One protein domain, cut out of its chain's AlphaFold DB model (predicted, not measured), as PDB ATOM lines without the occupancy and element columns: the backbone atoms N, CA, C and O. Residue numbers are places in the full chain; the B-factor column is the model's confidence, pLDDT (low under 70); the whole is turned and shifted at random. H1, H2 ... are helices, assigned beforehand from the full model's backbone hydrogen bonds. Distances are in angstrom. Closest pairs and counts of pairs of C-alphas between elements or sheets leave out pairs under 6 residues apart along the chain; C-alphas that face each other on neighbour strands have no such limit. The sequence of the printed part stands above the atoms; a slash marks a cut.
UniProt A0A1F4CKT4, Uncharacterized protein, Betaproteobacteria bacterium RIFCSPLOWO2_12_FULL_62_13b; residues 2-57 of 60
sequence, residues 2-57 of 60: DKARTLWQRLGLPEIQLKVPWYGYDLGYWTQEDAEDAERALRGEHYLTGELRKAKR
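AT A GLANCE: This is residues 2 to 57 of the 60 residues of an uncharacterized protein of Betaproteobacteria bacterium RIFCSPLOWO2_12_FULL_62_13b (UniProt A0A1F4CKT4). A short helix, H1, lies toward one end, and a long outstretched link, residues 11 to 31, turns back past it and reaches to a hairpin of two helices, H2 and H3, at the other end. The 56 printed residues hold three named helices, H1, H2 and H3 in that order, and no named strand; the class is all helix. The whole is extended, with a radius of gyration of the C-alphas of 19.7 A and spans of 60 by 24 by 11 A.

HOW THE PARTS SIT: H1, residues 2 to 10, is apart from H2, residues 32 to 42, and from H3, residues 46 to 55. H2 and H3 form a helical hairpin and touch, the closest C-alphas being those of Arg 40 and His 46, 5.4 A apart. They run opposite ways at a steep tilt of 38 degrees. Every O i to N i+4 pair is within hydrogen-bond range in H1 and H2, and 5 of 6 in H3.

IN THESE COORDINATES: H1 begins at C-alpha 2 (17.178, 28.791, 39.198) and is 12.6 A long. H2 measures 15.6 A and H3 15.4 A, ending at C-alpha 55 (28.570, 68.795, 27.756).

THE WHOLE: The C-alphas farthest apart, of Gly 12 and Arg 57, are 60.3 A apart. The link H1 to H2 is long, and residues 9 to 14 and 19 to 32 stand free; the link H2 to H3 is tight. The printed part has no cut, and no printed residue is under 70 in pLDDT.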
ATOM      1  N   ASP A   2      18.494  29.447  39.095       79.50
ATOM      2  CA  ASP A   2      17.178  28.791  39.198       79.50
ATOM      3  C   ASP A   2      17.048  27.491  38.399       79.50
ATOM      4  O   ASP A   2      16.574  26.493  38.929       79.50
ATOM      5  N   LYS A   3      17.561  27.442  37.162       84.69
ATOM      6  CA  LYS A   3      17.511  26.224  36.326       84.69
ATOM      7  C   LYS A   3      18.210  25.021  36.975       84.69
ATOM      8  O   LYS A   3      17.720  23.900  36.880       84.69
ATOM      9  N   ALA A   4      19.335  25.257  37.651       85.81
ATOM     10  CA  ALA A   4      20.084  24.213  38.347       85.81
ATOM     11  C   ALA A   4      19.333  23.715  39.593       85.81
ATOM     12  O   ALA A   4      19.285  22.511  39.841       85.81
ATOM     13  N   ARG A   5      18.677  24.624  40.330       83.81
ATOM     14  CA  ARG A   5      17.841  24.285  41.491       83.81
ATOM     15  C   ARG A   5      16.658  23.400  41.096       83.81
ATOM     16  O   ARG A   5      16.406  22.395  41.756       83.81
ATOM     17  N   THR A   6      15.978  23.732  39.997       89.56
ATOM     18  CA  THR A   6      14.855  22.933  39.479       89.56
ATOM     19  C   THR A   6      15.286  21.511  39.124       89.56
ATOM     20  O   THR A   6      14.568  20.559  39.414       89.56
ATOM     21  N   LEU A   7      16.462  21.345  38.511       92.00
ATOM     22  CA  LEU A   7      16.996  20.023  38.182       92.00
ATOM     23  C   LEU A   7      17.322  19.213  39.444       92.00
ATOM     24  O   LEU A   7      16.944  18.051  39.534       92.00
ATOM     25  N   TRP A   8      17.963  19.836  40.433       90.62
ATOM     26  CA  TRP A   8      18.321  19.192  41.698       90.62
ATOM     27  C   TRP A   8      17.104  18.634  42.447       90.62
ATOM     28  O   TRP A   8      17.126  17.501  42.921       90.62
ATOM     29  N   GLN A   9      16.013  19.405  42.487       88.69
ATOM     30  CA  GLN A   9      14.748  18.976  43.089       88.69
ATOM     31  C   GLN A   9      14.115  17.804  42.333       88.69
ATOM     32  O   GLN A   9      13.636  16.860  42.956       88.69
ATOM     33  N   ARG A  10      14.148  17.823  40.993       92.88
ATOM     34  CA  ARG A  10      13.642  16.711  40.169       92.88
ATOM     35  C   ARG A  10      14.404  15.408  40.396       92.88
ATOM     36  O   ARG A  10      13.821  14.343  40.249       92.88
ATOM     37  N   LEU A  11      15.685  15.496  40.745       94.81
ATOM     38  CA  LEU A  11      16.528  14.339  41.046       94.81
ATOM     39  C   LEU A  11      16.306  13.781  42.464       94.81
ATOM     40  O   LEU A  11      16.931  12.784  42.812       94.81
ATOM     41  N   GLY A  12      15.439  14.398  43.280       92.12
ATOM     42  CA  GLY A  12      15.136  13.928  44.639       92.12
ATOM     43  C   GLY A  12      16.325  14.010  45.597       92.12
ATOM     44  O   GLY A  12      16.383  13.277  46.581       92.12
ATOM     45  N   LEU A  13      17.300  14.865  45.288       91.19
ATOM     46  CA  LEU A  13      18.516  15.015  46.075       91.19
ATOM     47  C   LEU A  13      18.241  15.773  47.386       91.19
ATOM     48  O   LEU A  13      17.268  16.531  47.463       91.19
ATOM     49  N   PRO A  14      19.106  15.614  48.407       91.62
ATOM     50  CA  PRO A  14      18.976  16.319  49.677       91.62
ATOM     51  C   PRO A  14      18.839  17.832  49.499       91.62
ATOM     52  O   PRO A  14      19.384  18.418  48.557       91.62
ATOM     53  N   GLU A  15      18.116  18.467  50.418       86.94
ATOM     54  CA  GLU A  15      17.835  19.896  50.349       86.94
ATOM     55  C   GLU A  15      19.125  20.730  50.365       86.94
ATOM     56  O   GLU A  15      19.982  20.578  51.236       86.94
ATOM     57  N   ILE A  16      19.256  21.640  49.395       84.56
ATOM     58  CA  ILE A  16      20.357  22.602  49.363       84.56
ATOM     59  C   ILE A  16      19.942  23.832  50.163       84.56
ATOM     60  O   ILE A  16      19.018  24.549  49.771       84.56
ATOM     61  N   GLN A  17      20.696  24.147  51.215       83.44
ATOM     62  CA  GLN A  17      20.632  25.461  51.852       83.44
ATOM     63  C   GLN A  17      21.298  26.510  50.958       83.44
ATOM     64  O   GLN A  17      22.499  26.775  51.037       83.44
ATOM     65  N   LEU A  18      20.504  27.111  50.074       82.00
ATOM     66  CA  LEU A  18      20.944  28.254  49.287       82.00
ATOM     67  C   LEU A  18      20.993  29.489  50.181       82.00
ATOM     68  O   LEU A  18      19.981  29.911  50.739       82.00
ATOM     69  N   LYS A  19      22.174  30.095  50.279       82.44
ATOM     70  CA  LYS A  19      22.293  31.440  50.833       82.44
ATOM     71  C   LYS A  19      21.755  32.433  49.817       82.44
ATOM     72  O   LYS A  19      21.997  32.289  48.618       82.44
ATOM     73  N   VAL A  20      21.039  33.439  50.307       78.12
ATOM     74  CA  VAL A  20      20.614  34.551  49.464       78.12
ATOM     75  C   VAL A  20      21.884  35.244  48.963       78.12
ATOM     76  O   VAL A  20      22.722  35.618  49.789       78.12
ATOM     77  N   PRO A  21      22.085  35.368  47.642       76.19
ATOM     78  CA  PRO A  21      23.187  36.157  47.119       76.19
ATOM     79  C   PRO A  21      23.061  37.588  47.643       76.19
ATOM     80  O   PRO A  21      22.012  38.221  47.528       76.19
ATOM     81  N   TRP A  22      24.127  38.078  48.268       80.56
ATOM     82  CA  TRP A  22      24.178  39.458  48.717       80.56
ATOM     83  C   TRP A  22      24.495  40.342  47.513       80.56
ATOM     84  O   TRP A  22      25.612  40.330  47.004       80.56
ATOM     85  N   TYR A  23      23.494  41.081  47.043       75.50
ATOM     86  CA  TYR A  23      23.622  41.995  45.904       75.50
ATOM     87  C   TYR A  23      24.130  43.390  46.299       75.50
ATOM     88  O   TYR A  23      24.253  44.260  45.444       75.50
ATOM     89  N   GLY A  24      24.433  43.607  47.584       74.75
ATOM     90  CA  GLY A  24      24.614  44.946  48.137       74.75
ATOM     91  C   GLY A  24      23.275  45.662  48.337       74.75
ATOM     92  O   GLY A  24      22.237  45.244  47.827       74.75
ATOM     93  N   TYR A  25      23.296  46.722  49.133       75.31
ATOM     94  CA  TYR A  25      22.207  47.690  49.244       75.31
ATOM     95  C   TYR A  25      22.790  49.073  48.970       75.31
ATOM     96  O   TYR A  25      23.976  49.298  49.229       75.31
ATOM     97  N   ASP A  26      21.976  49.975  48.422       76.56
ATOM     98  CA  ASP A  26      22.390  51.364  48.256       76.56
ATOM     99  C   ASP A  26      22.698  51.954  49.638       76.56
ATOM    100  O   ASP A  26      21.891  51.878  50.567       76.56
ATOM    101  N   LEU A  27      23.903  52.502  49.774       86.25
ATOM    102  CA  LEU A  27      24.381  53.144  50.992       86.25
ATOM    103  C   LEU A  27      23.879  54.595  51.119       86.25
ATOM    104  O   LEU A  27      24.243  55.280  52.071       86.25
ATOM    105  N   GLY A  28      23.063  55.062  50.169       86.38
ATOM    106  CA  GLY A  28      22.447  56.389  50.153       86.38
ATOM    107  C   GLY A  28      23.362  57.497  49.634       86.38
ATOM    108  O   GLY A  28      23.031  58.671  49.763       86.38
ATOM    109  N   TYR A  29      24.518  57.145  49.065       89.00
ATOM    110  CA  TYR A  29      25.472  58.111  48.507       89.00
ATOM    111  C   TYR A  29      25.237  58.402  47.027       89.00
ATOM    112  O   TYR A  29      25.867  59.306  46.482       89.00
ATOM    113  N   TRP A  30      24.379  57.627  46.364       92.31
ATOM    114  CA  TRP A  30      24.074  57.840  44.960       92.31
ATOM    115  C   TRP A  30      23.177  59.055  44.790       92.31
ATOM    116  O   TRP A  30      22.114  59.175  45.401       92.31
ATOM    117  N   THR A  31      23.615  59.963  43.927       92.81
ATOM    118  CA  THR A  31      22.741  61.016  43.430       92.81
ATOM    119  C   THR A  31      21.744  60.429  42.432       92.81
ATOM    120  O   THR A  31      21.920  59.324  41.914       92.81
ATOM    121  N   GLN A  32      20.698  61.188  42.108       93.56
ATOM    122  CA  GLN A  32      19.766  60.787  41.053       93.56
ATOM    123  C   GLN A  32      20.483  60.577  39.703       93.56
ATOM    124  O   GLN A  32      20.156  59.642  38.977       93.56
ATOM    125  N   GLU A  33      21.502  61.389  39.395       94.06
ATOM    126  CA  GLU A  33      22.294  61.249  38.165       94.06
ATOM    127  C   GLU A  33      23.062  59.916  38.130       94.06
ATOM    128  O   GLU A  33      23.131  59.279  37.078       94.06
ATOM    129  N   ASP A  34      23.571  59.452  39.277       94.12
ATOM    130  CA  ASP A  34      24.264  58.161  39.380       94.12
ATOM    131  C   ASP A  34      23.305  56.985  39.150       94.12
ATOM    132  O   ASP A  34      23.639  56.035  38.436       94.12
ATOM    133  N   ALA A  35      22.084  57.065  39.692       93.94
ATOM    134  CA  ALA A  35      21.054  56.052  39.472       93.94
ATOM    135  C   ALA A  35      20.644  55.962  37.990       93.94
ATOM    136  O   ALA A  35      20.555  54.867  37.428       93.94
ATOM    137  N   GLU A  36      20.459  57.107  37.332       95.62
ATOM    138  CA  GLU A  36      20.125  57.184  35.905       95.62
ATOM    139  C   GLU A  36      21.273  56.697  35.003       95.62
ATOM    140  O   GLU A  36      21.035  56.088  33.955       95.62
ATOM    141  N   ASP A  37      22.525  56.971  35.382       96.38
ATOM    142  CA  ASP A  37      23.719  56.454  34.705       96.38
ATOM    143  C   ASP A  37      23.802  54.922  34.815       96.38
ATOM    144  O   ASP A  37      24.080  54.238  33.824       96.38
ATOM    145  N   ALA A  38      23.523  54.367  35.997       94.44
ATOM    146  CA  ALA A  38      23.528  52.925  36.216       94.44
ATOM    147  C   ALA A  38      22.427  52.212  35.422       94.44
ATOM    148  O   ALA A  38      22.675  51.159  34.830       94.44
ATOM    149  N   GLU A  39      21.229  52.794  35.343       95.75
ATOM    150  CA  GLU A  39      20.138  52.235  34.543       95.75
ATOM    151  C   GLU A  39      20.498  52.200  33.048       95.75
ATOM    152  O   GLU A  39      20.309  51.182  32.377       95.75
ATOM    153  N   ARG A  40      21.114  53.275  32.533       97.31
ATOM    154  CA  ARG A  40      21.659  53.310  31.165       97.31
ATOM    155  C   ARG A  40      22.707  52.223  30.951       97.31
ATOM    156  O   ARG A  40      22.686  51.558  29.917       97.31
ATOM    157  N   ALA A  41      23.592  51.993  31.919       97.12
ATOM    158  CA  ALA A  41      24.584  50.927  31.826       97.12
ATOM    159  C   ALA A  41      23.944  49.531  31.739       97.12
ATOM    160  O   ALA A  41      24.360  48.735  30.896       97.12
ATOM    161  N   LEU A  42      22.892  49.260  32.521       96.12
ATOM    162  CA  LEU A  42      22.144  47.994  32.462       96.12
ATOM    163  C   LEU A  42      21.450  47.773  31.110       96.12
ATOM    164  O   LEU A  42      21.350  46.633  30.657       96.12
ATOM    165  N   ARG A  43      21.017  48.850  30.441       97.44
ATOM    166  CA  ARG A  43      20.454  48.802  29.078       97.44
ATOM    167  C   ARG A  43      21.511  48.740  27.967       97.44
ATOM    168  O   ARG A  43      21.158  48.593  26.802       97.44
ATOM    169  N   GLY A  44      22.800  48.844  28.300       97.38
ATOM    170  CA  GLY A  44      23.896  48.900  27.325       97.38
ATOM    171  C   GLY A  44      24.156  50.296  26.738       97.38
ATOM    172  O   GLY A  44      25.016  50.450  25.876       97.38
ATOM    173  N   GLU A  45      23.490  51.330  27.246       97.81
ATOM    174  CA  GLU A  45      23.521  52.726  26.776       97.81
ATOM    175  C   GLU A  45      24.566  53.594  27.505       97.81
ATOM    176  O   GLU A  45      24.515  54.823  27.474       97.81
ATOM    177  N   HIS A  46      25.533  52.966  28.175       95.88
ATOM    178  CA  HIS A  46      26.558  53.622  29.000       95.88
ATOM    179  C   HIS A  46      27.373  54.714  28.277       95.88
ATOM    180  O   HIS A  46      27.932  55.594  28.922       95.88
ATOM    181  N   TYR A  47      27.450  54.703  26.946       96.19
ATOM    182  CA  TYR A  47      28.147  55.738  26.175       96.19
ATOM    183  C   TYR A  47      27.457  57.112  26.255       96.19
ATOM    184  O   TYR A  47      28.141  58.136  26.265       96.19
ATOM    185  N   LEU A  48      26.122  57.156  26.392       96.56
ATOM    186  CA  LEU A  48      25.359  58.409  26.513       96.56
ATOM    187  C   LEU A  48      25.791  59.215  27.738       96.56
ATOM    188  O   LEU A  48      25.877  60.440  27.701       96.56
ATOM    189  N   THR A  49      26.128  58.513  28.814       96.06
ATOM    190  CA  THR A  49      26.688  59.094  30.029       96.06
ATOM    191  C   THR A  49      27.963  59.904  29.761       96.06
ATOM    192  O   THR A  49      28.147  60.982  30.329       96.06
ATOM    193  N   GLY A  50      28.835  59.421  28.871       92.75
ATOM    194  CA  GLY A  50      30.041  60.140  28.456       92.75
ATOM    195  C   GLY A  50      29.723  61.432  27.702       92.75
ATOM    196  O   GLY A  50      30.315  62.474  27.992       92.75
ATOM    197  N   GLU A  51      28.748  61.389  26.792       94.75
ATOM    198  CA  GLU A  51      28.300  62.569  26.040       94.75
ATOM    199  C   GLU A  51      27.682  63.638  26.958       94.75
ATOM    200  O   GLU A  51      28.003  64.823  26.829       94.75
ATOM    201  N   LEU A  52      26.887  63.237  27.957       93.31
ATOM    202  CA  LEU A  52      26.352  64.162  28.966       93.31
ATOM    203  C   LEU A  52      27.468  64.817  29.794       93.31
ATOM    204  O   LEU A  52      27.475  66.037  29.982       93.31
ATOM    205  N   ARG A  53      28.453  64.033  30.255       92.69
ATOM    206  CA  ARG A  53      29.597  64.560  31.024       92.69
ATOM    207  C   ARG A  53      30.463  65.506  30.195       92.69
ATOM    208  O   ARG A  53      30.971  66.495  30.722       92.69
ATOM    209  N   LYS A  54      30.614  65.238  28.898       93.19
ATOM    210  CA  LYS A  54      31.326  66.117  27.963       93.19
ATOM    211  C   LYS A  54      30.653  67.486  27.856       93.19
ATOM    212  O   LYS A  54      31.362  68.487  27.896       93.19
ATOM    213  N   ALA A  55      29.320  67.536  27.786       89.69
ATOM    214  CA  ALA A  55      28.570  68.795  27.756       89.69
ATOM    215  C   ALA A  55      28.728  69.620  29.050       89.69
ATOM    216  O   ALA A  55      28.741  70.846  29.002       89.69
ATOM    217  N   LYS A  56      28.897  68.950  30.196       89.38
ATOM    218  CA  LYS A  56      29.100  69.587  31.510       89.38
ATOM    219  C   LYS A  56      30.560  69.961  31.808       89.38
ATOM    220  O   LYS A  56      30.838  70.537  32.858       89.38
ATOM    221  N   ARG A  57      31.512  69.638  30.924       89.38
ATOM    222  CA  ARG A  57      32.938  69.890  31.164       89.38
ATOM    223  C   ARG A  57      33.225  71.392  31.155       89.38
ATOM    224  O   ARG A  57      33.240  72.023  30.102       89.38
TER     225      ARG A  57